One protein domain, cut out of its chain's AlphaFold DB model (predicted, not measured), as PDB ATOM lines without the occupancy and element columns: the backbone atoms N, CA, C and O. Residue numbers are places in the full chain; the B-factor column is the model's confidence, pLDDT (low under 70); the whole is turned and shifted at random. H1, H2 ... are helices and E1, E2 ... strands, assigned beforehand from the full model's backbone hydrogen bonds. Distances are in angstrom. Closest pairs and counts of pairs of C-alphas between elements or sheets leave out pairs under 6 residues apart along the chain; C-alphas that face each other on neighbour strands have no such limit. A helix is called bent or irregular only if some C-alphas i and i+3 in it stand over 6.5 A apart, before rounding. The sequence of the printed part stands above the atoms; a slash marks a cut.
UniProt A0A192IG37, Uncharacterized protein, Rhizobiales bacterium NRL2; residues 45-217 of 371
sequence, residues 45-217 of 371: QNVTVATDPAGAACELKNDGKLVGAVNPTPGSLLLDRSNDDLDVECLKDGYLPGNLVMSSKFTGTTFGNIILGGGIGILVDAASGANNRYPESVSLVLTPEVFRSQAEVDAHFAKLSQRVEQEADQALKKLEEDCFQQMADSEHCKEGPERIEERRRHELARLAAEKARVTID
ATOM      1  N   GLN A  45    -102.595 163.314  90.381       75.50
ATOM      2  CA  GLN A  45    -103.091 164.587  90.890       75.50
ATOM      3  C   GLN A  45    -104.336 164.398  91.754       75.50
ATOM      4  O   GLN A  45    -105.133 163.501  91.512       75.50
ATOM      5  N   ASN A  46    -104.503 165.242  92.769       83.06
ATOM      6  CA  ASN A  46    -105.705 165.238  93.595       83.06
ATOM      7  C   ASN A  46    -106.751 166.166  92.967       83.06
ATOM      8  O   ASN A  46    -106.447 167.330  92.713       83.06
ATOM      9  N   VAL A  47    -107.958 165.660  92.733       83.31
ATOM     10  CA  VAL A  47    -109.076 166.417  92.158       83.31
ATOM     11  C   VAL A  47    -110.239 166.409  93.133       83.31
ATOM     12  O   VAL A  47    -110.611 165.360  93.654       83.31
ATOM     13  N   THR A  48    -110.813 167.583  93.383       82.88
ATOM     14  CA  THR A  48    -111.988 167.751  94.247       82.88
ATOM     15  C   THR A  48    -113.239 167.968  93.411       82.88
ATOM     16  O   THR A  48    -113.288 168.885  92.598       82.88
ATOM     17  N   VAL A  49    -114.268 167.162  93.651       85.31
ATOM     18  CA  VAL A  49    -115.576 167.285  93.004       85.31
ATOM     19  C   VAL A  49    -116.593 167.740  94.041       85.31
ATOM     20  O   VAL A  49    -116.750 167.115  95.091       85.31
ATOM     21  N   ALA A  50    -117.289 168.832  93.746       85.44
ATOM     22  CA  ALA A  50    -118.391 169.354  94.540       85.44
ATOM     23  C   ALA A  50    -119.660 169.470  93.690       85.44
ATOM     24  O   ALA A  50    -119.595 169.637  92.471       85.44
ATOM     25  N   THR A  51    -120.820 169.416  94.338       83.06
ATOM     26  CA  THR A  51    -122.098 169.723  93.691       83.06
ATOM     27  C   THR A  51    -122.905 170.707  94.518       83.06
ATOM     28  O   THR A  51    -122.793 170.739  95.744       83.06
ATOM     29  N   ASP A  52    -123.732 171.493  93.838       82.56
ATOM     30  CA  ASP A  52    -124.800 172.293  94.426       82.56
ATOM     31  C   ASP A  52    -126.141 171.760  93.900       82.56
ATOM     32  O   ASP A  52    -126.429 171.921  92.710       82.56
ATOM     33  N   PRO A  53    -126.950 171.095  94.736       89.12
ATOM     34  CA  PRO A  53    -126.713 170.827  96.157       89.12
ATOM     35  C   PRO A  53    -125.718 169.682  96.410       89.12
ATOM     36  O   PRO A  53    -125.527 168.797  95.570       89.12
ATOM     37  N   ALA A  54    -125.107 169.670  97.598       90.62
ATOM     38  CA  ALA A  54    -124.148 168.641  98.016       90.62
ATOM     39  C   ALA A  54    -124.819 167.267  98.204       90.62
ATOM     40  O   ALA A  54    -126.039 167.179  98.338       90.62
ATOM     41  N   GLY A  55    -124.045 166.187  98.253       91.44
ATOM     42  CA  GLY A  55    -124.570 164.836  98.472       91.44
ATOM     43  C   GLY A  55    -124.882 164.051  97.200       91.44
ATOM     44  O   GLY A  55    -125.627 163.081  97.270       91.44
ATOM     45  N   ALA A  56    -124.359 164.473  96.050       92.94
ATOM     46  CA  ALA A  56    -124.461 163.712  94.810       92.94
ATOM     47  C   ALA A  56    -123.447 162.558  94.785       92.94
ATOM     48  O   ALA A  56    -122.394 162.625  95.428       92.94
ATOM     49  N   ALA A  57    -123.751 161.520  94.012       96.50
ATOM     50  CA  ALA A  57    -122.815 160.467  93.645       96.50
ATOM     51  C   ALA A  57    -122.251 160.781  92.258       96.50
ATOM     52  O   ALA A  57    -123.010 160.847  91.295       96.50
ATOM     53  N   CYS A  58    -120.942 160.992  92.157       94.00
ATOM     54  CA  CYS A  58    -120.266 161.330  90.913       94.00
ATOM     55  C   CYS A  58    -119.314 160.221  90.474       94.00
ATOM     56  O   CYS A  58    -118.444 159.812  91.244       94.00
ATOM     57  N   GLU A  59    -119.436 159.781  89.231       94.88
ATOM     58  CA  GLU A  59    -118.493 158.895  88.558       94.88
ATOM     59  C   GLU A  59    -117.570 159.710  87.659       94.88
ATOM     60  O   GLU A  59    -118.015 160.627  86.973       94.88
ATOM     61  N   LEU A  60    -116.284 159.369  87.659       92.12
ATOM     62  CA  LEU A  60    -115.282 159.966  86.793       92.12
ATOM     63  C   LEU A  60    -114.801 158.891  85.822       92.12
ATOM     64  O   LEU A  60    -114.323 157.832  86.243       92.12
ATOM     65  N   LYS A  61    -114.949 159.153  84.526       88.56
ATOM     66  CA  LYS A  61    -114.645 158.241  83.430       88.56
ATOM     67  C   LYS A  61    -113.617 158.866  82.502       88.56
ATOM     68  O   LYS A  61    -113.669 160.048  82.201       88.56
ATOM     69  N   ASN A  62    -112.681 158.053  82.051       87.88
ATOM     70  CA  ASN A  62    -111.699 158.416  81.045       87.88
ATOM     71  C   ASN A  62    -111.856 157.425  79.885       87.88
ATOM     72  O   ASN A  62    -111.770 156.216  80.116       87.88
ATOM     73  N   ASP A  63    -112.178 157.914  78.682       84.69
ATOM     74  CA  ASP A  63    -112.499 157.071  77.514       84.69
ATOM     75  C   ASP A  63    -113.557 155.990  77.846       84.69
ATOM     76  O   ASP A  63    -113.399 154.792  77.605       84.69
ATOM     77  N   GLY A  64    -114.620 156.405  78.549       84.00
ATOM     78  CA  GLY A  64    -115.704 155.528  79.006       84.00
ATOM     79  C   GLY A  64    -115.346 154.556  80.142       84.00
ATOM     80  O   GLY A  64    -116.230 153.856  80.642       84.00
ATOM     81  N   LYS A  65    -114.089 154.504  80.599       88.00
ATOM     82  CA  LYS A  65    -113.649 153.638  81.705       88.00
ATOM     83  C   LYS A  65    -113.730 154.378  83.029       88.00
ATOM     84  O   LYS A  65    -113.161 155.454  83.166       88.00
ATOM     85  N   LEU A  66    -114.379 153.776  84.021       90.06
ATOM     86  CA  LEU A  66    -114.432 154.318  85.376       90.06
ATOM     87  C   LEU A  66    -113.021 154.374  85.980       90.06
ATOM     88  O   LEU A  66    -112.381 153.339  86.158       90.06
ATOM     89  N   VAL A  67    -112.558 155.578  86.314       90.44
ATOM     90  CA  VAL A  67    -111.256 155.816  86.962       90.44
ATOM     91  C   VAL A  67    -111.397 156.251  88.418       90.44
ATOM     92  O   VAL A  67    -110.438 156.184  89.182       90.44
ATOM     93  N   GLY A  68    -112.596 156.663  88.833       91.38
ATOM     94  CA  GLY A  68    -112.866 157.016  90.217       91.38
ATOM     95  C   GLY A  68    -114.317 157.396  90.464       91.38
ATOM     96  O   GLY A  68    -115.094 157.587  89.532       91.38
ATOM     97  N   ALA A  69    -114.682 157.504  91.739       94.25
ATOM     98  CA  ALA A  69    -116.009 157.933  92.152       94.25
ATOM     99  C   ALA A  69    -115.941 158.764  93.438       94.25
ATOM    100  O   ALA A  69    -115.122 158.502  94.322       94.25
ATOM    101  N   VAL A  70    -116.833 159.746  93.549       92.75
ATOM    102  CA  VAL A  70    -117.070 160.541  94.756       92.75
ATOM    103  C   VAL A  70    -118.510 160.331  95.182       92.75
ATOM    104  O   VAL A  70    -119.430 160.726  94.477       92.75
ATOM    105  N   ASN A  71    -118.718 159.730  96.348       94.38
ATOM    106  CA  ASN A  71    -120.044 159.600  96.935       94.38
ATOM    107  C   ASN A  71    -119.934 159.615  98.470       94.38
ATOM    108  O   ASN A  71    -119.311 158.705  99.027       94.38
ATOM    109  N   PRO A  72    -120.522 160.601  99.168       95.62
ATOM    110  CA  PRO A  72    -121.203 161.793  98.644       95.62
ATOM    111  C   PRO A  72    -120.235 162.925  98.252       95.62
ATOM    112  O   PRO A  72    -119.126 163.012  98.779       95.62
ATOM    113  N   THR A  73    -120.668 163.849  97.392       90.06
ATOM    114  CA  THR A  73    -120.001 165.149  97.207       90.06
ATOM    115  C   THR A  73    -120.264 166.107  98.382       90.06
ATOM    116  O   THR A  73    -121.343 166.073  98.978       90.06
ATOM    117  N   PRO A  74    -119.332 167.023  98.703       93.50
ATOM    118  CA  PRO A  74    -118.009 167.170  98.103       93.50
ATOM    119  C   PRO A  74    -117.033 166.072  98.543       93.50
ATOM    120  O   PRO A  74    -117.060 165.622  99.686       93.50
ATOM    121  N   GLY A  75    -116.117 165.695  97.653       87.44
ATOM    122  CA  GLY A  75    -115.041 164.756  97.962       87.44
ATOM    123  C   GLY A  75    -113.871 164.886  96.995       87.44
ATOM    124  O   GLY A  75    -114.008 165.454  95.912       87.44
ATOM    125  N   SER A  76    -112.710 164.387  97.408       88.25
ATOM    126  CA  SER A  76    -111.486 164.430  96.608       88.25
ATOM    127  C   SER A  76    -110.994 163.023  96.307       88.25
ATOM    128  O   SER A  76    -111.089 162.141  97.162       88.25
ATOM    129  N   LEU A  77    -110.433 162.831  95.118       88.50
ATOM    130  CA  LEU A  77    -109.775 161.590  94.735       88.50
ATOM    131  C   LEU A  77    -108.434 161.846  94.051       88.50
ATOM    132  O   LEU A  77    -108.230 162.858  93.378       88.50
ATOM    133  N   LEU A  78    -107.522 160.892  94.224       87.88
ATOM    134  CA  LEU A  78    -106.248 160.871  93.525       87.88
ATOM    135  C   LEU A  78    -106.452 160.204  92.160       87.88
ATOM    136  O   LEU A  78    -106.798 159.029  92.101       87.88
ATOM    137  N   LEU A  79    -106.249 160.963  91.089       86.19
ATOM    138  CA  LEU A  79    -106.361 160.519  89.703       86.19
ATOM    139  C   LEU A  79    -104.988 160.415  89.060       86.19
ATOM    140  O   LEU A  79    -104.129 161.271  89.287       86.19
ATOM    141  N   ASP A  80    -104.808 159.419  88.202       83.31
ATOM    142  CA  ASP A  80    -103.709 159.418  87.248       83.31
ATOM    143  C   ASP A  80    -103.941 160.504  86.194       83.31
ATOM    144  O   ASP A  80    -105.055 160.730  85.719       83.31
ATOM    145  N   ARG A  81    -102.871 161.204  85.838       77.94
ATOM    146  CA  ARG A  81    -102.856 162.147  84.727       77.94
ATOM    147  C   ARG A  81    -102.925 161.376  83.419       77.94
ATOM    148  O   ARG A  81    -102.105 160.488  83.190       77.94
ATOM    149  N   SER A  82    -103.850 161.761  82.549       74.88
ATOM    150  CA  SER A  82    -103.918 161.269  81.172       74.88
ATOM    151  C   SER A  82    -103.924 162.435  80.189       74.88
ATOM    152  O   SER A  82    -104.200 163.568  80.569       74.88
ATOM    153  N   ASN A  83    -103.616 162.149  78.922       75.44
ATOM    154  CA  ASN A  83    -103.888 163.051  77.799       75.44
ATOM    155  C   ASN A  83    -105.377 163.068  77.429       75.44
ATOM    156  O   ASN A  83    -105.800 163.933  76.664       75.44
ATOM    157  N   ASP A  84    -106.160 162.130  77.946       79.69
ATOM    158  CA  ASP A  84    -107.577 162.017  77.627       79.69
ATOM    159  C   ASP A  84    -108.406 162.886  78.570       79.69
ATOM    160  O   ASP A  84    -108.106 163.002  79.768       79.69
ATOM    161  N   ASP A  85    -109.454 163.483  78.018       80.50
ATOM    162  CA  ASP A  85    -110.424 164.247  78.782       80.50
ATOM    163  C   ASP A  85    -111.159 163.334  79.783       80.50
ATOM    164  O   ASP A  85    -111.321 162.130  79.571       80.50
ATOM    165  N   LEU A  86    -111.556 163.910  80.915       81.69
ATOM    166  CA  LEU A  86    -112.202 163.183  82.000       81.69
ATOM    167  C   LEU A  86    -113.672 163.582  82.097       81.69
ATOM    168  O   LEU A  86    -113.985 164.711  82.472       81.69
ATOM    169  N   ASP A  87    -114.558 162.643  81.800       85.50
ATOM    170  CA  ASP A  87    -116.001 162.791  81.932       85.50
ATOM    171  C   ASP A  87    -116.409 162.598  83.394       85.50
ATOM    172  O   ASP A  87    -116.083 161.595  84.023       85.50
ATOM    173  N   VAL A  88    -117.143 163.549  83.954       87.62
ATOM    174  CA  VAL A  88    -117.700 163.504  85.305       87.62
ATOM    175  C   VAL A  88    -119.213 163.496  85.183       87.62
ATOM    176  O   VAL A  88    -119.788 164.435  84.644       87.62
ATOM    177  N   GLU A  89    -119.861 162.461  85.700       90.44
ATOM    178  CA  GLU A  89    -121.317 162.306  85.719       90.44
ATOM    179  C   GLU A  89    -121.782 162.224  87.171       90.44
ATOM    180  O   GLU A  89    -121.347 161.347  87.910       90.44
ATOM    181  N   CYS A  90    -122.650 163.140  87.587       91.38
ATOM    182  CA  CYS A  90    -123.162 163.262  88.944       91.38
ATOM    183  C   CYS A  90    -124.672 163.021  88.988       91.38
ATOM    184  O   CYS A  90    -125.451 163.689  88.304       91.38
ATOM    185  N   LEU A  91    -125.080 162.112  89.869       93.88
ATOM    186  CA  LEU A  91    -126.465 161.735  90.112       93.88
ATOM    187  C   LEU A  91    -126.883 162.130  91.528       93.88
ATOM    188  O   LEU A  91    -126.141 161.934  92.495       93.88
ATOM    189  N   LYS A  92    -128.092 162.672  91.652       92.75
ATOM    190  CA  LYS A  92    -128.724 162.961  92.938       92.75
ATOM    191  C   LYS A  92    -130.236 162.806  92.820       92.75
ATOM    192  O   LYS A  92    -130.833 163.315  91.877       92.75
ATOM    193  N   ASP A  93    -130.849 162.154  93.802       93.06
ATOM    194  CA  ASP A  93    -132.298 161.940  93.828       93.06
ATOM    195  C   ASP A  93    -133.074 163.265  93.764       93.06
ATOM    196  O   ASP A  93    -132.816 164.190  94.540       93.06
ATOM    197  N   GLY A  94    -134.039 163.345  92.842       89.75
ATOM    198  CA  GLY A  94    -134.850 164.543  92.596       89.75
ATOM    199  C   GLY A  94    -134.186 165.600  91.706       89.75
ATOM    200  O   GLY A  94    -134.743 166.689  91.539       89.75
ATOM    201  N   TYR A  95    -133.018 165.299  91.135       91.62
ATOM    202  CA  TYR A  95    -132.284 166.169  90.220       91.62
ATOM    203  C   TYR A  95    -132.007 165.450  88.899       91.62
ATOM    204  O   TYR A  95    -131.811 164.237  88.859       91.62
ATOM    205  N   LEU A  96    -131.947 166.217  87.813       89.88
ATOM    206  CA  LEU A  96    -131.461 165.720  86.534       89.88
ATOM    207  C   LEU A  96    -129.972 165.333  86.644       89.88
ATOM    208  O   LEU A  96    -129.229 166.001  87.373       89.88
ATOM    209  N   PRO A  97    -129.511 164.302  85.903       89.38
ATOM    210  CA  PRO A  97    -128.091 163.984  85.800       89.38
ATOM    211  C   PRO A  97    -127.290 165.202  85.339       89.38
ATOM    212  O   PRO A  97    -127.614 165.805  84.312       89.38
ATOM    213  N   GLY A  98    -126.250 165.552  86.093       84.75
ATOM    214  CA  GLY A  98    -125.308 166.599  85.717       84.75
ATOM    215  C   GLY A  98    -124.021 165.975  85.205       84.75
ATOM    216  O   GLY A  98    -123.408 165.202  85.929       84.75
ATOM    217  N   ASN A  99    -123.582 166.335  84.004       81.75
ATOM    218  CA  ASN A  99    -122.276 165.936  83.490       81.75
ATOM    219  C   ASN A  99    -121.285 167.110  83.551       81.75
ATOM    220  O   ASN A  99    -121.637 168.224  83.925       81.75
ATOM    221  N   LEU A 100    -120.020 166.874  83.242       77.56
ATOM    222  CA  LEU A 100    -118.942 167.854  83.088       77.56
ATOM    223  C   LEU A 100    -117.802 167.095  82.416       77.56
ATOM    224  O   LEU A 100    -117.602 165.931  82.726       77.56
ATOM    225  N   VAL A 101    -117.032 167.728  81.547       77.50
ATOM    226  CA  VAL A 101    -115.773 167.154  81.079       77.50
ATOM    227  C   VAL A 101    -114.632 168.058  81.512       77.50
ATOM    228  O   VAL A 101    -114.669 169.285  81.399       77.50
ATOM    229  N   MET A 102    -113.594 167.442  82.049       76.12
ATOM    230  CA  MET A 102    -112.382 168.107  82.487       76.12
ATOM    231  C   MET A 102    -111.307 167.852  81.439       76.12
ATOM    232  O   MET A 102    -110.871 166.714  81.272       76.12
ATOM    233  N   SER A 103    -110.868 168.900  80.738       71.50
ATOM    234  CA  SER A 103    -109.821 168.711  79.736       71.50
ATOM    235  C   SER A 103    -108.459 168.464  80.380       71.50
ATOM    236  O   SER A 103    -108.082 169.139  81.341       71.50
ATOM    237  N   SER A 104    -107.723 167.500  79.832       63.03
ATOM    238  CA  SER A 104    -106.377 167.105  80.261       63.03
ATOM    239  C   SER A 104    -105.288 168.119  79.905       63.03
ATOM    240  O   SER A 104    -104.195 168.094  80.461       63.03
ATOM    241  N   LYS A 105    -105.534 169.020  78.954       59.38
ATOM    242  CA  LYS A 105    -104.495 169.895  78.383       59.38
ATOM    243  C   LYS A 105    -104.169 171.107  79.260       59.38
ATOM    244  O   LYS A 105    -103.511 172.037  78.805       59.38
ATOM    245  N   PHE A 106    -104.615 171.122  80.511       52.62
ATOM    246  CA  PHE A 106    -104.533 172.295  81.363       52.62
ATOM    247  C   PHE A 106    -103.189 172.376  82.097       52.62
ATOM    248  O   PHE A 106    -102.935 171.589  83.000       52.62
ATOM    249  N   THR A 107    -102.354 173.378  81.798       46.84
ATOM    250  CA  THR A 107    -101.339 173.862  82.753       46.84
ATOM    251  C   THR A 107    -100.998 175.330  82.593       46.84
ATOM    252  O   THR A 107    -100.535 175.731  81.536       46.84
ATOM    253  N   GLY A 108    -101.075 176.067  83.707       40.22
ATOM    254  CA  GLY A 108    -100.314 177.297  83.938       40.22
ATOM    255  C   GLY A 108    -100.856 178.545  83.242       40.22
ATOM    256  O   GLY A 108    -100.659 178.740  82.052       40.22
ATOM    257  N   THR A 109    -101.466 179.425  84.047       35.78
ATOM    258  CA  THR A 109    -101.982 180.766  83.698       35.78
ATOM    259  C   THR A 109    -103.000 180.796  82.560       35.78
ATOM    260  O   THR A 109    -102.760 181.324  81.483       35.78
ATOM    261  N   THR A 110    -104.203 180.308  82.847       37.59
ATOM    262  CA  THR A 110    -105.405 180.708  82.108       37.59
ATOM    263  C   THR A 110    -106.506 180.964  83.122       37.59
ATOM    264  O   THR A 110    -106.559 180.340  84.182       37.59
ATOM    265  N   PHE A 111    -107.281 182.004  82.857       37.97
ATOM    266  CA  PHE A 111    -108.077 182.725  83.828       37.97
ATOM    267  C   PHE A 111    -108.942 181.873  84.766       37.97
ATOM    268  O   PHE A 111    -109.637 180.951  84.360       37.97
ATOM    269  N   GLY A 112    -108.863 182.225  86.055       32.72
ATOM    270  CA  GLY A 112    -109.430 181.462  87.160       32.72
ATOM    271  C   GLY A 112    -110.950 181.335  87.178       32.72
ATOM    272  O   GLY A 112    -111.660 182.167  86.629       32.72
ATOM    273  N   ASN A 113    -111.403 180.305  87.899       38.34
ATOM    274  CA  ASN A 113    -112.753 180.108  88.434       38.34
ATOM    275  C   ASN A 113    -113.910 180.488  87.497       38.34
ATOM    276  O   ASN A 113    -114.861 181.128  87.941       38.34
ATOM    277  N   ILE A 114    -113.859 180.084  86.228       44.38
ATOM    278  CA  ILE A 114    -115.055 180.122  85.384       44.38
ATOM    279  C   ILE A 114    -115.890 178.894  85.760       44.38
ATOM    280  O   ILE A 114    -115.594 177.768  85.361       44.38
ATOM    281  N   ILE A 115    -116.878 179.115  86.626       49.31
ATOM    282  CA  ILE A 115    -117.845 178.112  87.069       49.31
ATOM    283  C   ILE A 115    -118.983 178.121  86.050       49.31
ATOM    284  O   ILE A 115    -120.058 178.652  86.323       49.31
ATOM    285  N   LEU A 116    -118.757 177.494  84.892       47.03
ATOM    286  CA  LEU A 116    -119.815 177.290  83.903       47.03
ATOM    287  C   LEU A 116    -120.904 176.417  84.538       47.03
ATOM    288  O   LEU A 116    -120.747 175.214  84.740       47.03
ATOM    289  N   GLY A 117    -121.956 177.096  84.992       38.91
ATOM    290  CA  GLY A 117    -123.013 176.547  85.824       38.91
ATOM    291  C   GLY A 117    -123.987 175.656  85.056       38.91
ATOM    292  O   GLY A 117    -124.248 175.852  83.874       38.91
ATOM    293  N   GLY A 118    -124.578 174.707  85.786       40.28
ATOM    294  CA  GLY A 118    -125.498 173.689  85.269       40.28
ATOM    295  C   GLY A 118    -124.705 172.528  84.681       40.28
ATOM    296  O   GLY A 118    -123.795 172.764  83.904       40.28
ATOM    297  N   GLY A 119    -124.964 171.286  85.069       45.94
ATOM    298  CA  GLY A 119    -124.078 170.152  84.784       45.94
ATOM    299  C   GLY A 119    -123.911 169.730  83.318       45.94
ATOM    300  O   GLY A 119    -124.485 168.715  82.954       45.94
ATOM    301  N   ILE A 120    -123.089 170.448  82.537       45.78
ATOM    302  CA  ILE A 120    -122.052 170.002  81.572       45.78
ATOM    303  C   ILE A 120    -121.138 171.206  81.394       45.78
ATOM    304  O   ILE A 120    -121.472 172.123  80.662       45.78
ATOM    305  N   GLY A 121    -120.005 171.232  82.087       40.00
ATOM    306  CA  GLY A 121    -118.957 172.211  81.813       40.00
ATOM    307  C   GLY A 121    -117.844 171.561  81.011       40.00
ATOM    308  O   GLY A 121    -117.431 170.458  81.340       40.00
ATOM    309  N   ILE A 122    -117.336 172.239  79.988       40.53
ATOM    310  CA  ILE A 122    -115.954 172.055  79.542       40.53
ATOM    311  C   ILE A 122    -115.372 173.411  79.149       40.53
ATOM    312  O   ILE A 122    -116.038 174.235  78.518       40.53
ATOM    313  N   LEU A 123    -114.076 173.518  79.445       42.06
ATOM    314  CA  LEU A 123    -113.024 174.358  78.869       42.06
ATOM    315  C   LEU A 123    -112.895 175.785  79.416       42.06
ATOM    316  O   LEU A 123    -113.396 176.761  78.865       42.06
ATOM    317  N   VAL A 124    -112.048 175.881  80.445       38.94
ATOM    318  CA  VAL A 124    -111.015 176.922  80.489       38.94
ATOM    319  C   VAL A 124    -110.049 176.662  79.324       38.94
ATOM    320  O   VAL A 124    -109.691 175.509  79.074       38.94
ATOM    321  N   ASP A 125    -109.702 177.720  78.589       36.31
ATOM    322  CA  ASP A 125    -108.917 177.685  77.351       36.31
ATOM    323  C   ASP A 125    -107.584 176.929  77.494       36.31
ATOM    324  O   ASP A 125    -106.932 176.940  78.541       36.31
ATOM    325  N   ALA A 126    -107.197 176.266  76.405       34.12
ATOM    326  CA  ALA A 126    -105.983 175.478  76.293       34.12
ATOM    327  C   ALA A 126    -104.736 176.373  76.387       34.12
ATOM    328  O   ALA A 126    -104.314 176.983  75.406       34.12
ATOM    329  N   ALA A 127    -104.097 176.403  77.556       37.81
ATOM    330  CA  ALA A 127    -102.669 176.686  77.620       37.81
ATOM    331  C   ALA A 127    -101.936 175.548  76.895       37.81
ATOM    332  O   ALA A 127    -102.293 174.385  77.070       37.81
ATOM    333  N   SER A 128    -100.952 175.883  76.057       42.50
ATOM    334  CA  SER A 128    -100.172 174.960  75.220       42.50
ATOM    335  C   SER A 128     -99.831 173.663  75.965       42.50
ATOM    336  O   SER A 128     -98.927 173.641  76.803       42.50
ATOM    337  N   GLY A 129    -100.610 172.609  75.704       46.22
ATOM    338  CA  GLY A 129    -100.624 171.383  76.493       46.22
ATOM    339  C   GLY A 129     -99.254 170.721  76.546       46.22
ATOM    340  O   GLY A 129     -98.837 170.077  75.588       46.22
ATOM    341  N   ALA A 130     -98.569 170.865  77.677       45.69
ATOM    342  CA  ALA A 130     -97.279 170.225  77.907       45.69
ATOM    343  C   ALA A 130     -97.278 169.279  79.114       45.69
ATOM    344  O   ALA A 130     -96.252 168.663  79.383       45.69
ATOM    345  N   ASN A 131     -98.378 169.170  79.872       55.97
ATOM    346  CA  ASN A 131     -98.286 168.541  81.193       55.97
ATOM    347  C   ASN A 131     -99.545 167.783  81.669       55.97
ATOM    348  O   ASN A 131     -99.589 167.348  82.816       55.97
ATOM    349  N   ASN A 132    -100.529 167.548  80.789       68.12
ATOM    350  CA  ASN A 132    -101.586 166.539  80.982       68.12
ATOM    351  C   ASN A 132    -102.270 166.572  82.361       68.12
ATOM    352  O   ASN A 132    -102.353 165.549  83.040       68.12
ATOM    353  N   ARG A 133    -102.687 167.754  82.831       72.44
ATOM    354  CA  ARG A 133    -103.326 167.912  84.143       72.44
ATOM    355  C   ARG A 133    -104.792 168.272  84.006       72.44
ATOM    356  O   ARG A 133    -105.172 169.039  83.130       72.44
ATOM    357  N   TYR A 134    -105.594 167.785  84.945       75.75
ATOM    358  CA  TYR A 134    -106.968 168.251  85.138       75.75
ATOM    359  C   TYR A 134    -107.024 169.404  86.158       75.75
ATOM    360  O   TYR A 134    -106.119 169.516  86.995       75.75
ATOM    361  N   PRO A 135    -108.093 170.222  86.159       74.31
ATOM    362  CA  PRO A 135    -108.380 171.176  87.231       74.31
ATOM    363  C   PRO A 135    -108.339 170.543  88.633       74.31
ATOM    364  O   PRO A 135    -108.817 169.429  88.834       74.31
ATOM    365  N   GLU A 136    -107.803 171.268  89.622       74.88
ATOM    366  CA  GLU A 136    -107.695 170.783  91.013       74.88
ATOM    367  C   GLU A 136    -109.055 170.670  91.719       74.88
ATOM    368  O   GLU A 136    -109.229 169.867  92.640       74.88
ATOM    369  N   SER A 137    -110.034 171.478  91.305       75.94
ATOM    370  CA  SER A 137    -111.401 171.398  91.812       75.94
ATOM    371  C   SER A 137    -112.431 171.771  90.753       75.94
ATOM    372  O   SER A 137    -112.186 172.635  89.910       75.94
ATOM    373  N   VAL A 138    -113.586 171.112  90.814       76.50
ATOM    374  CA  VAL A 138    -114.747 171.356  89.955       76.50
ATOM    375  C   VAL A 138    -116.023 171.367  90.791       76.50
ATOM    376  O   VAL A 138    -116.136 170.652  91.788       76.50
ATOM    377  N   SER A 139    -116.987 172.196  90.391       78.06
ATOM    378  CA  SER A 139    -118.284 172.312  91.056       78.06
ATOM    379  C   SER A 139    -119.402 172.264  90.024       78.06
ATOM    380  O   SER A 139    -119.440 173.112  89.137       78.06
ATOM    381  N   LEU A 140    -120.332 171.317  90.164       79.19
ATOM    382  CA  LEU A 140    -121.486 171.181  89.274       79.19
ATOM    383  C   LEU A 140    -122.753 171.683  89.971       79.19
ATOM    384  O   LEU A 140    -122.993 171.368  91.133       79.19
ATOM    385  N   VAL A 141    -123.589 172.441  89.267       82.88
ATOM    386  CA  VAL A 141    -124.934 172.790  89.755       82.88
ATOM    387  C   VAL A 141    -125.921 171.806  89.146       82.88
ATOM    388  O   VAL A 141    -125.956 171.666  87.924       82.88
ATOM    389  N   LEU A 142    -126.699 171.124  89.984       85.44
ATOM    390  CA  LEU A 142    -127.714 170.172  89.548       85.44
ATOM    391  C   LEU A 142    -129.081 170.853  89.469       85.44
ATOM    392  O   LEU A 142    -129.486 171.589  90.373       85.44
ATOM    393  N   THR A 143    -129.812 170.563  88.400       89.62
ATOM    394  CA  THR A 143    -131.160 171.090  88.180       89.62
ATOM    395  C   THR A 143    -132.196 170.141  88.762       89.62
ATOM    396  O   THR A 143    -132.139 168.946  88.474       89.62
ATOM    397  N   PRO A 144    -133.155 170.628  89.566       91.44
ATOM    398  CA  PRO A 144    -134.271 169.806  90.012       91.44
ATOM    399  C   PRO A 144    -135.025 169.188  88.829       91.44
ATOM    400  O   PRO A 144    -135.281 169.858  87.833       91.44
ATOM    401  N   GLU A 145    -135.419 167.924  88.939       92.19
ATOM    402  CA  GLU A 145    -136.221 167.267  87.897       92.19
ATOM    403  C   GLU A 145    -137.675 167.774  87.885       92.19
ATOM    404  O   GLU A 145    -138.326 167.822  86.837       92.19
ATOM    405  N   VAL A 146    -138.171 168.202  89.052       92.56
ATOM    406  CA  VAL A 146    -139.558 168.623  89.268       92.56
ATOM    407  C   VAL A 146    -139.611 170.032  89.866       92.56
ATOM    408  O   VAL A 146    -138.951 170.328  90.864       92.56
ATOM    409  N   PHE A 147    -140.443 170.895  89.282       93.19
ATOM    410  CA  PHE A 147    -140.735 172.252  89.755       93.19
ATOM    411  C   PHE A 147    -142.217 172.404  90.104       93.19
ATOM    412  O   PHE A 147    -143.063 171.692  89.575       93.19
ATOM    413  N   ARG A 148    -142.574 173.370  90.959       92.56
ATOM    414  CA  ARG A 148    -143.977 173.527  91.398       92.56
ATOM    415  C   ARG A 148    -144.810 174.431  90.496       92.56
ATOM    416  O   ARG A 148    -146.033 174.453  90.592       92.56
ATOM    417  N   SER A 149    -144.163 175.227  89.648       94.50
ATOM    418  CA  SER A 149    -144.843 176.102  88.694       94.50
ATOM    419  C   SER A 149    -143.914 176.528  87.562       94.50
ATOM    420  O   SER A 149    -142.692 176.519  87.715       94.50
ATOM    421  N   GLN A 150    -144.502 176.996  86.460       94.62
ATOM    422  CA  GLN A 150    -143.753 177.570  85.342       94.62
ATOM    423  C   GLN A 150    -142.893 178.768  85.777       94.62
ATOM    424  O   GLN A 150    -141.763 178.909  85.327       94.62
ATOM    425  N   ALA A 151    -143.379 179.585  86.717       94.62
ATOM    426  CA  ALA A 151    -142.624 180.718  87.245       94.62
ATOM    427  C   ALA A 151    -141.350 180.285  87.997       94.62
ATOM    428  O   ALA A 151    -140.335 180.974  87.924       94.62
ATOM    429  N   GLU A 152    -141.378 179.143  88.698       93.69
ATOM    430  CA  GLU A 152    -140.181 178.595  89.356       93.69
ATOM    431  C   GLU A 152    -139.160 178.087  88.340       93.69
ATOM    432  O   GLU A 152    -137.967 178.347  88.507       93.69
ATOM    433  N   VAL A 153    -139.625 177.426  87.275       93.50
ATOM    434  CA  VAL A 153    -138.777 177.024  86.145       93.50
ATOM    435  C   VAL A 153    -138.126 178.265  85.531       93.50
ATOM    436  O   VAL A 153    -136.903 178.353  85.446       93.50
ATOM    437  N   ASP A 154    -138.923 179.262  85.149       94.38
ATOM    438  CA  ASP A 154    -138.425 180.465  84.482       94.38
ATOM    439  C   ASP A 154    -137.422 181.231  85.351       94.38
ATOM    440  O   ASP A 154    -136.362 181.611  84.862       94.38
ATOM    441  N   ALA A 155    -137.696 181.389  86.650       93.00
ATOM    442  CA  ALA A 155    -136.778 182.045  87.578       93.00
ATOM    443  C   ALA A 155    -135.464 181.267  87.764       93.00
ATOM    444  O   ALA A 155    -134.391 181.873  87.847       93.00
ATOM    445  N   HIS A 156    -135.530 179.935  87.835       90.12
ATOM    446  CA  HIS A 156    -134.346 179.090  87.968       90.12
ATOM    447  C   HIS A 156    -133.441 179.204  86.739       90.12
ATOM    448  O   HIS A 156    -132.262 179.537  86.869       90.12
ATOM    449  N   PHE A 157    -134.000 179.004  85.544       90.31
ATOM    450  CA  PHE A 157    -133.224 179.050  84.308       90.31
ATOM    451  C   PHE A 157    -132.773 180.467  83.945       90.31
ATOM    452  O   PHE A 157    -131.649 180.621  83.482       90.31
ATOM    453  N   ALA A 158    -133.553 181.512  84.248       92.25
ATOM    454  CA  ALA A 158    -133.100 182.897  84.084       92.25
ATOM    455  C   ALA A 158    -131.843 183.183  84.918       92.25
ATOM    456  O   ALA A 158    -130.906 183.815  84.435       92.25
ATOM    457  N   LYS A 159    -131.781 182.664  86.150       88.44
ATOM    458  CA  LYS A 159    -130.600 182.799  87.011       88.44
ATOM    459  C   LYS A 159    -129.385 182.044  86.461       88.44
ATOM    460  O   LYS A 159    -128.265 182.535  86.605       88.44
ATOM    461  N   LEU A 160    -129.583 180.861  85.877       86.56
ATOM    462  CA  LEU A 160    -128.500 180.095  85.250       86.56
ATOM    463  C   LEU A 160    -127.984 180.800  83.990       86.56
ATOM    464  O   LEU A 160    -126.784 181.047  83.892       86.56
ATOM    465  N   SER A 161    -128.879 181.210  83.088       87.12
ATOM    466  CA  SER A 161    -128.528 181.958  81.876       87.12
ATOM    467  C   SER A 161    -127.801 183.263  82.199       87.12
ATOM    468  O   SER A 161    -126.757 183.532  81.616       87.12
ATOM    469  N   GLN A 162    -128.273 184.021  83.196       89.50
ATOM    470  CA  GLN A 162    -127.616 185.257  83.629       89.50
ATOM    471  C   GLN A 162    -126.177 185.019  84.104       89.50
ATOM    472  O   GLN A 162    -125.306 185.849  83.857       89.50
ATOM    473  N   ARG A 163    -125.901 183.900  84.789       83.56
ATOM    474  CA  ARG A 163    -124.531 183.568  85.205       83.56
ATOM    475  C   ARG A 163    -123.641 183.290  83.996       83.56
ATOM    476  O   ARG A 163    -122.541 183.825  83.942       83.56
ATOM    477  N   VAL A 164    -124.123 182.492  83.041       82.50
ATOM    478  CA  VAL A 164    -123.387 182.172  81.805       82.50
ATOM    479  C   VAL A 164    -123.043 183.449  81.037       82.50
ATOM    480  O   VAL A 164    -121.908 183.620  80.602       82.50
ATOM    481  N   GLU A 165    -124.001 184.368  80.909       86.12
ATOM    482  CA  GLU A 165    -123.786 185.666  80.265       86.12
ATOM    483  C   GLU A 165    -122.743 186.506  81.011       86.12
ATOM    484  O   GLU A 165    -121.767 186.945  80.411       86.12
ATOM    485  N   GLN A 166    -122.888 186.660  82.332       86.75
ATOM    486  CA  GLN A 166    -121.954 187.438  83.151       86.75
ATOM    487  C   GLN A 166    -120.525 186.896  83.104       86.75
ATOM    488  O   GLN A 166    -119.572 187.674  83.094       86.75
ATOM    489  N   GLU A 167    -120.361 185.577  83.101       79.94
ATOM    490  CA  GLU A 167    -119.046 184.948  83.021       79.94
ATOM    491  C   GLU A 167    -118.423 185.109  81.633       79.94
ATOM    492  O   GLU A 167    -117.231 185.404  81.539       79.94
ATOM    493  N   ALA A 168    -119.213 184.989  80.563       81.31
ATOM    494  CA  ALA A 168    -118.742 185.253  79.205       81.31
ATOM    495  C   ALA A 168    -118.303 186.717  79.037       81.31
ATOM    496  O   ALA A 168    -117.222 186.975  78.510       81.31
ATOM    497  N   ASP A 169    -119.084 187.667  79.554       86.38
ATOM    498  CA  ASP A 169    -118.750 189.093  79.513       86.38
ATOM    499  C   ASP A 169    -117.469 189.394  80.304       86.38
ATOM    500  O   ASP A 169    -116.598 190.143  79.851       86.38
ATOM    501  N   GLN A 170    -117.319 188.780  81.482       84.19
ATOM    502  CA  GLN A 170    -116.097 188.888  82.280       84.19
ATOM    503  C   GLN A 170    -114.890 188.297  81.554       84.19
ATOM    504  O   GLN A 170    -113.817 188.895  81.606       84.19
ATOM    505  N   ALA A 171    -115.050 187.157  80.879       78.75
ATOM    506  CA  ALA A 171    -113.986 186.516  80.116       78.75
ATOM    507  C   ALA A 171    -113.554 187.364  78.911       78.75
ATOM    508  O   ALA A 171    -112.356 187.559  78.717       78.75
ATOM    509  N   LEU A 172    -114.507 187.923  78.157       82.00
ATOM    510  CA  LEU A 172    -114.232 188.825  77.033       82.00
ATOM    511  C   LEU A 172    -113.459 190.066  77.487       82.00
ATOM    512  O   LEU A 172    -112.428 190.394  76.907       82.00
ATOM    513  N   LYS A 173    -113.911 190.712  78.569       85.25
ATOM    514  CA  LYS A 173    -113.234 191.891  79.124       85.25
ATOM    515  C   LYS A 173    -111.796 191.580  79.542       85.25
ATOM    516  O   LYS A 173    -110.884 192.362  79.302       85.25
ATOM    517  N   LYS A 174    -111.589 190.430  80.177       81.06
ATOM    518  CA  LYS A 174    -110.261 189.987  80.606       81.06
ATOM    519  C   LYS A 174    -109.331 189.698  79.436       81.06
ATOM    520  O   LYS A 174    -108.160 190.050  79.490       81.06
ATOM    521  N   LEU A 175    -109.856 189.048  78.398       80.50
ATOM    522  CA  LEU A 175    -109.118 188.780  77.172       80.50
ATOM    523  C   LEU A 175    -108.674 190.090  76.512       80.50
ATOM    524  O   LEU A 175    -107.524 190.205  76.100       80.50
ATOM    525  N   GLU A 176    -109.557 191.089  76.463       84.56
ATOM    526  CA  GLU A 176    -109.224 192.426  75.968       84.56
ATOM    527  C   GLU A 176    -108.094 193.069  76.790       84.56
ATOM    528  O   GLU A 176    -107.108 193.537  76.216       84.56
ATOM    529  N   GLU A 177    -108.196 193.045  78.124       84.69
ATOM    530  CA  GLU A 177    -107.168 193.571  79.033       84.69
ATOM    531  C   GLU A 177    -105.804 192.887  78.817       84.69
ATOM    532  O   GLU A 177    -104.786 193.571  78.686       84.69
ATOM    533  N   ASP A 178    -105.772 191.558  78.714       79.69
ATOM    534  CA  ASP A 178    -104.540 190.786  78.517       79.69
ATOM    535  C   ASP A 178    -103.907 191.026  77.141       79.69
ATOM    536  O   ASP A 178    -102.695 191.252  77.034       79.69
ATOM    537  N   CYS A 179    -104.719 191.026  76.083       84.06
ATOM    538  CA  CYS A 179    -104.254 191.239  74.716       84.06
ATOM    539  C   CYS A 179    -103.764 192.675  74.484       84.06
ATOM    540  O   CYS A 179    -102.808 192.884  73.731       84.06
ATOM    541  N   PHE A 180    -104.349 193.659  75.179       77.00
ATOM    542  CA  PHE A 180    -103.886 195.045  75.155       77.00
ATOM    543  C   PHE A 180    -102.511 195.211  75.822       77.00
ATOM    544  O   PHE A 180    -101.635 195.882  75.274       77.00
ATOM    545  N   GLN A 181    -102.283 194.578  76.981       69.81
ATOM    546  CA  GLN A 181    -101.023 194.713  77.730       69.81
ATOM    547  C   GLN A 181     -99.821 194.065  77.031       69.81
ATOM    548  O   GLN A 181     -98.688 194.510  77.214       69.81
ATOM    549  N   GLN A 182    -100.047 193.027  76.224       61.94
ATOM    550  CA  GLN A 182     -98.968 192.280  75.571       61.94
ATOM    551  C   GLN A 182     -98.600 192.790  74.167       61.94
ATOM    552  O   GLN A 182     -97.698 192.225  73.553       61.94
ATOM    553  N   MET A 183     -99.259 193.845  73.654       57.47
ATOM    554  CA  MET A 183     -99.114 194.318  72.261       57.47
ATOM    555  C   MET A 183     -99.115 193.154  71.247       57.47
ATOM    556  O   MET A 183     -98.269 193.083  70.354       57.47
ATOM    557  N   ALA A 184    -100.008 192.180  71.439       58.25
ATOM    558  CA  ALA A 184     -99.876 190.870  70.817       58.25
ATOM    559  C   ALA A 184    -100.768 190.719  69.575       58.25
ATOM    560  O   ALA A 184    -101.990 190.703  69.682       58.25
ATOM    561  N   ASP A 185    -100.153 190.467  68.414       61.94
ATOM    562  CA  ASP A 185    -100.827 189.966  67.198       61.94
ATOM    563  C   ASP A 185    -101.037 188.434  67.238       61.94
ATOM    564  O   ASP A 185    -101.061 187.747  66.212       61.94
ATOM    565  N   SER A 186    -101.119 187.870  68.448       69.50
ATOM    566  CA  SER A 186    -101.209 186.426  68.643       69.50
ATOM    567  C   SER A 186    -102.555 185.884  68.155       69.50
ATOM    568  O   SER A 186    -103.595 186.524  68.308       69.50
ATOM    569  N   GLU A 187    -102.540 184.674  67.598       70.56
ATOM    570  CA  GLU A 187    -103.739 183.942  67.161       70.56
ATOM    571  C   GLU A 187    -104.761 183.792  68.302       70.56
ATOM    572  O   GLU A 187    -105.962 183.944  68.095       70.56
ATOM    573  N   HIS A 188    -104.287 183.648  69.547       72.25
ATOM    574  CA  HIS A 188    -105.142 183.636  70.735       72.25
ATOM    575  C   HIS A 188    -105.965 184.924  70.897       72.25
ATOM    576  O   HIS A 188    -107.157 184.845  71.180       72.25
ATOM    577  N   CYS A 189    -105.359 186.090  70.667       78.44
ATOM    578  CA  CYS A 189    -106.040 187.383  70.758       78.44
ATOM    579  C   CYS A 189    -107.006 187.646  69.597       78.44
ATOM    580  O   CYS A 189    -107.946 188.421  69.755       78.44
ATOM    581  N   LYS A 190    -106.803 186.994  68.445       81.94
ATOM    582  CA  LYS A 190    -107.698 187.095  67.280       81.94
ATOM    583  C   LYS A 190    -108.925 186.200  67.425       81.94
ATOM    584  O   LYS A 190    -110.040 186.654  67.213       81.94
ATOM    585  N   GLU A 191    -108.717 184.945  67.810       79.50
ATOM    586  CA  GLU A 191    -109.769 183.919  67.843       79.50
ATOM    587  C   GLU A 191    -110.441 183.767  69.215       79.50
ATOM    588  O   GLU A 191    -111.505 183.159  69.337       79.50
ATOM    589  N   GLY A 192    -109.823 184.290  70.276       79.75
ATOM    590  CA  GLY A 192    -110.324 184.174  71.644       79.75
ATOM    591  C   GLY A 192    -111.758 184.683  71.841       79.75
ATOM    592  O   GLY A 192    -112.535 183.966  72.477       79.75
ATOM    593  N   PRO A 193    -112.165 185.844  71.283       83.75
ATOM    594  CA  PRO A 193    -113.531 186.330  71.446       83.75
ATOM    595  C   PRO A 193    -114.560 185.365  70.850       83.75
ATOM    596  O   PRO A 193    -115.525 185.007  71.522       83.75
ATOM    597  N   GLU A 194    -114.317 184.870  69.633       84.38
ATOM    598  CA  GLU A 194    -115.219 183.930  68.957       84.38
ATOM    599  C   GLU A 194    -115.363 182.619  69.744       84.38
ATOM    600  O   GLU A 194    -116.486 182.144  69.935       84.38
ATOM    601  N   ARG A 195    -114.262 182.084  70.297       78.69
ATOM    602  CA  ARG A 195    -114.295 180.894  71.169       78.69
ATOM    603  C   ARG A 195    -115.139 181.109  72.427       78.69
ATOM    604  O   ARG A 195    -115.891 180.217  72.827       78.69
ATOM    605  N   ILE A 196    -115.031 182.278  73.064       78.56
ATOM    606  CA  ILE A 196    -115.828 182.615  74.254       78.56
ATOM    607  C   ILE A 196    -117.314 182.725  73.888       78.56
ATOM    608  O   ILE A 196    -118.175 182.199  74.599       78.56
ATOM    609  N   GLU A 197    -117.640 183.361  72.765       85.06
ATOM    610  CA  GLU A 197    -119.026 183.526  72.330       85.06
ATOM    611  C   GLU A 197    -119.679 182.225  71.853       85.06
ATOM    612  O   GLU A 197    -120.864 181.998  72.110       85.06
ATOM    613  N   GLU A 198    -118.935 181.354  71.168       83.06
ATOM    614  CA  GLU A 198    -119.390 180.010  70.811       83.06
ATOM    615  C   GLU A 198    -119.713 179.190  72.061       83.06
ATOM    616  O   GLU A 198    -120.795 178.604  72.149       83.06
ATOM    617  N   ARG A 199    -118.847 179.247  73.079       79.75
ATOM    618  CA  ARG A 199    -119.084 178.599  74.373       79.75
ATOM    619  C   ARG A 199    -120.341 179.122  75.056       79.75
ATOM    620  O   ARG A 199    -121.188 178.332  75.465       79.75
ATOM    621  N   ARG A 200    -120.503 180.448  75.125       82.56
ATOM    622  CA  ARG A 200    -121.717 181.090  75.655       82.56
ATOM    623  C   ARG A 200    -122.968 180.561  74.950       82.56
ATOM    624  O   ARG A 200    -123.940 180.207  75.612       82.56
ATOM    625  N   ARG A 201    -122.948 180.473  73.614       87.31
ATOM    626  CA  ARG A 201    -124.077 179.947  72.826       87.31
ATOM    627  C   ARG A 201    -124.362 178.478  73.132       87.31
ATOM    628  O   ARG A 201    -125.527 178.126  73.306       87.31
ATOM    629  N   HIS A 202    -123.329 177.645  73.216       84.06
ATOM    630  CA  HIS A 202    -123.471 176.225  73.527       84.06
ATOM    631  C   HIS A 202    -124.097 176.007  74.914       84.06
ATOM    632  O   HIS A 202    -125.056 175.248  75.046       84.06
ATOM    633  N   GLU A 203    -123.631 176.736  75.932       82.00
ATOM    634  CA  GLU A 203    -124.177 176.639  77.289       82.00
ATOM    635  C   GLU A 203    -125.629 177.118  77.379       82.00
ATOM    636  O   GLU A 203    -126.469 176.452  77.985       82.00
ATOM    637  N   LEU A 204    -125.973 178.232  76.727       86.88
ATOM    638  CA  LEU A 204    -127.359 178.707  76.695       86.88
ATOM    639  C   LEU A 204    -128.290 177.720  75.970       86.88
ATOM    640  O   LEU A 204    -129.406 177.476  76.435       86.88
ATOM    641  N   ALA A 205    -127.836 177.113  74.869       87.81
ATOM    642  CA  ALA A 205    -128.588 176.075  74.166       87.81
ATOM    643  C   ALA A 205    -128.782 174.823  75.036       87.81
ATOM    644  O   ALA A 205    -129.866 174.234  75.051       87.81
ATOM    645  N   ARG A 206    -127.763 174.448  75.814       84.88
ATOM    646  CA  ARG A 206    -127.841 173.335  76.761       84.88
ATOM    647  C   ARG A 206    -128.844 173.605  77.877       84.88
ATOM    648  O   ARG A 206    -129.700 172.760  78.119       84.88
ATOM    649  N   LEU A 207    -128.797 174.784  78.499       87.50
ATOM    650  CA  LEU A 207    -129.778 175.185  79.510       87.50
ATOM    651  C   LEU A 207    -131.205 175.179  78.947       87.50
ATOM    652  O   LEU A 207    -132.136 174.784  79.643       87.50
ATOM    653  N   ALA A 208    -131.388 175.559  77.678       91.38
ATOM    654  CA  ALA A 208    -132.684 175.469  77.010       91.38
ATOM    655  C   ALA A 208    -133.149 174.011  76.816       91.38
ATOM    656  O   ALA A 208    -134.318 173.706  77.056       91.38
ATOM    657  N   ALA A 209    -132.247 173.101  76.434       90.62
ATOM    658  CA  ALA A 209    -132.550 171.673  76.320       90.62
ATOM    659  C   ALA A 209    -132.850 171.031  77.685       90.62
ATOM    660  O   ALA A 209    -133.772 170.229  77.809       90.62
ATOM    661  N   GLU A 210    -132.109 171.409  78.727       89.38
ATOM    662  CA  GLU A 210    -132.327 170.965  80.103       89.38
ATOM    663  C   GLU A 210    -133.672 171.469  80.640       89.38
ATOM    664  O   GLU A 210    -134.455 170.680  81.167       89.38
ATOM    665  N   LYS A 211    -134.016 172.740  80.384       92.44
ATOM    666  CA  LYS A 211    -135.336 173.318  80.684       92.44
ATOM    667  C   LYS A 211    -136.483 172.550  80.032       92.44
ATOM    668  O   LYS A 211    -137.559 172.484  80.611       92.44
ATOM    669  N   ALA A 212    -136.279 171.954  78.860       93.12
ATOM    670  CA  ALA A 212    -137.310 171.157  78.198       93.12
ATOM    671  C   ALA A 212    -137.535 169.772  78.841       93.12
ATOM    672  O   ALA A 212    -138.542 169.132  78.553       93.12
ATOM    673  N   ARG A 213    -136.610 169.298  79.689       91.06
ATOM    674  CA  ARG A 213    -136.676 167.977  80.338       91.06
ATOM    675  C   ARG A 213    -137.335 168.002  81.715       91.06
ATOM    676  O   ARG A 213    -137.700 166.943  82.215       91.06
ATOM    677  N   VAL A 214    -137.454 169.175  82.335       92.12
ATOM    678  CA  VAL A 214    -138.034 169.302  83.678       92.12
ATOM    679  C   VAL A 214    -139.549 169.131  83.628       92.12
ATOM    680  O   VAL A 214    -140.200 169.459  82.636       92.12
ATOM    681  N   THR A 215    -140.126 168.654  84.722       94.75
ATOM    682  CA  THR A 215    -141.577 168.486  84.860       94.75
ATOM    683  C   THR A 215    -142.146 169.465  85.881       94.75
ATOM    684  O   THR A 215    -141.439 169.954  86.765       94.75
ATOM    685  N   ILE A 216    -143.434 169.792  85.743       94.62
ATOM    686  CA  ILE A 216    -144.145 170.654  86.689       94.62
ATOM    687  C   ILE A 216    -145.166 169.814  87.447       94.62
ATOM    688  O   ILE A 216    -146.112 169.304  86.849       94.62
ATOM    689  N   ASP A 217    -144.999 169.734  88.762       93.25
ATOM    690  CA  ASP A 217    -145.960 169.136  89.681       93.25
ATOM    691  C   ASP A 217    -146.235 170.116  90.838       93.25
ATOM    692  O   ASP A 217    -145.390 170.302  91.720       93.25
TER     693      ASP A 217
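Overview. This is residues 45 to 217 of the 371 residues of an uncharacterized protein of Rhizobiales bacterium NRL2 (UniProt A0A192IG37). Two sheets of four and three strands lie face to face as a sandwich, and a long helical hairpin, H1 and H2, runs alongside as a separate layer, with part of the long link of residues 103 to 136 in between. Residues 181 to 187, at the hairpin's turn, stick out. The printed part has 173 residues, with seven named strands, E1 to E7, followed by two named helices; the class is mixed, helices and strands. It is compact, with a radius of gyration of the C-alphas of 17.1 A and spans of 56 by 38 by 22 A.

Arrangement. The larger sheet, antiparallel and strongly twisted, runs E3, residues 65 to 70, E2, residues 57 to 62, E5, residues 86 to 91, and E6, residues 98 to 102. Within hydrogen-bond range are N 60 and O 68, 2.8 A, in the hairpin E2 and E3; N 59 and O 89, 2.8 A, between E2 and E5; and N 88 and O 100, 2.7 A, in the hairpin E5 and E6. The other sheet, mixed, runs E4, residues 75 to 80, E1, residues 45 to 52, and E7, residues 137 to 141. E4 and E1 are antiparallel, with N 47 and O 77 at 2.9 A; E1 and E7 are parallel, with N 52 and O 140 at 2.8 A. The sheets' best planes are 13 degrees apart. H1, residues 150 to 181, and H2, residues 187 to 211, are on neither sheet. This helical hairpin touches, closest at the C-alphas of Cys 179 and Cys 189, 5.8 A, at a shallow tilt of 5 degrees, opposite ways. H2 is irregular, with C-alphas 190 and 193 7.2 A apart. Each O i to N i+4 pair is within hydrogen-bond range in H1, and 19 of 21 in H2.

Along the chain. E1 begins at C-alpha 45 (-103.091, 164.587, 90.890) and is 23.3 A long. H1 is 46.7 A long; H2, 36.0 A, ends at C-alpha 211 (-135.336, 173.318, 80.684).

Size, cuts and confidence. The two C-alphas farthest apart, of Met 183 and Asp 217, are 56.0 A apart. The printed part has no cut, and the link E6 to E7 is long. Residues 104 to 132 and 181 to 186 have pLDDT under 70.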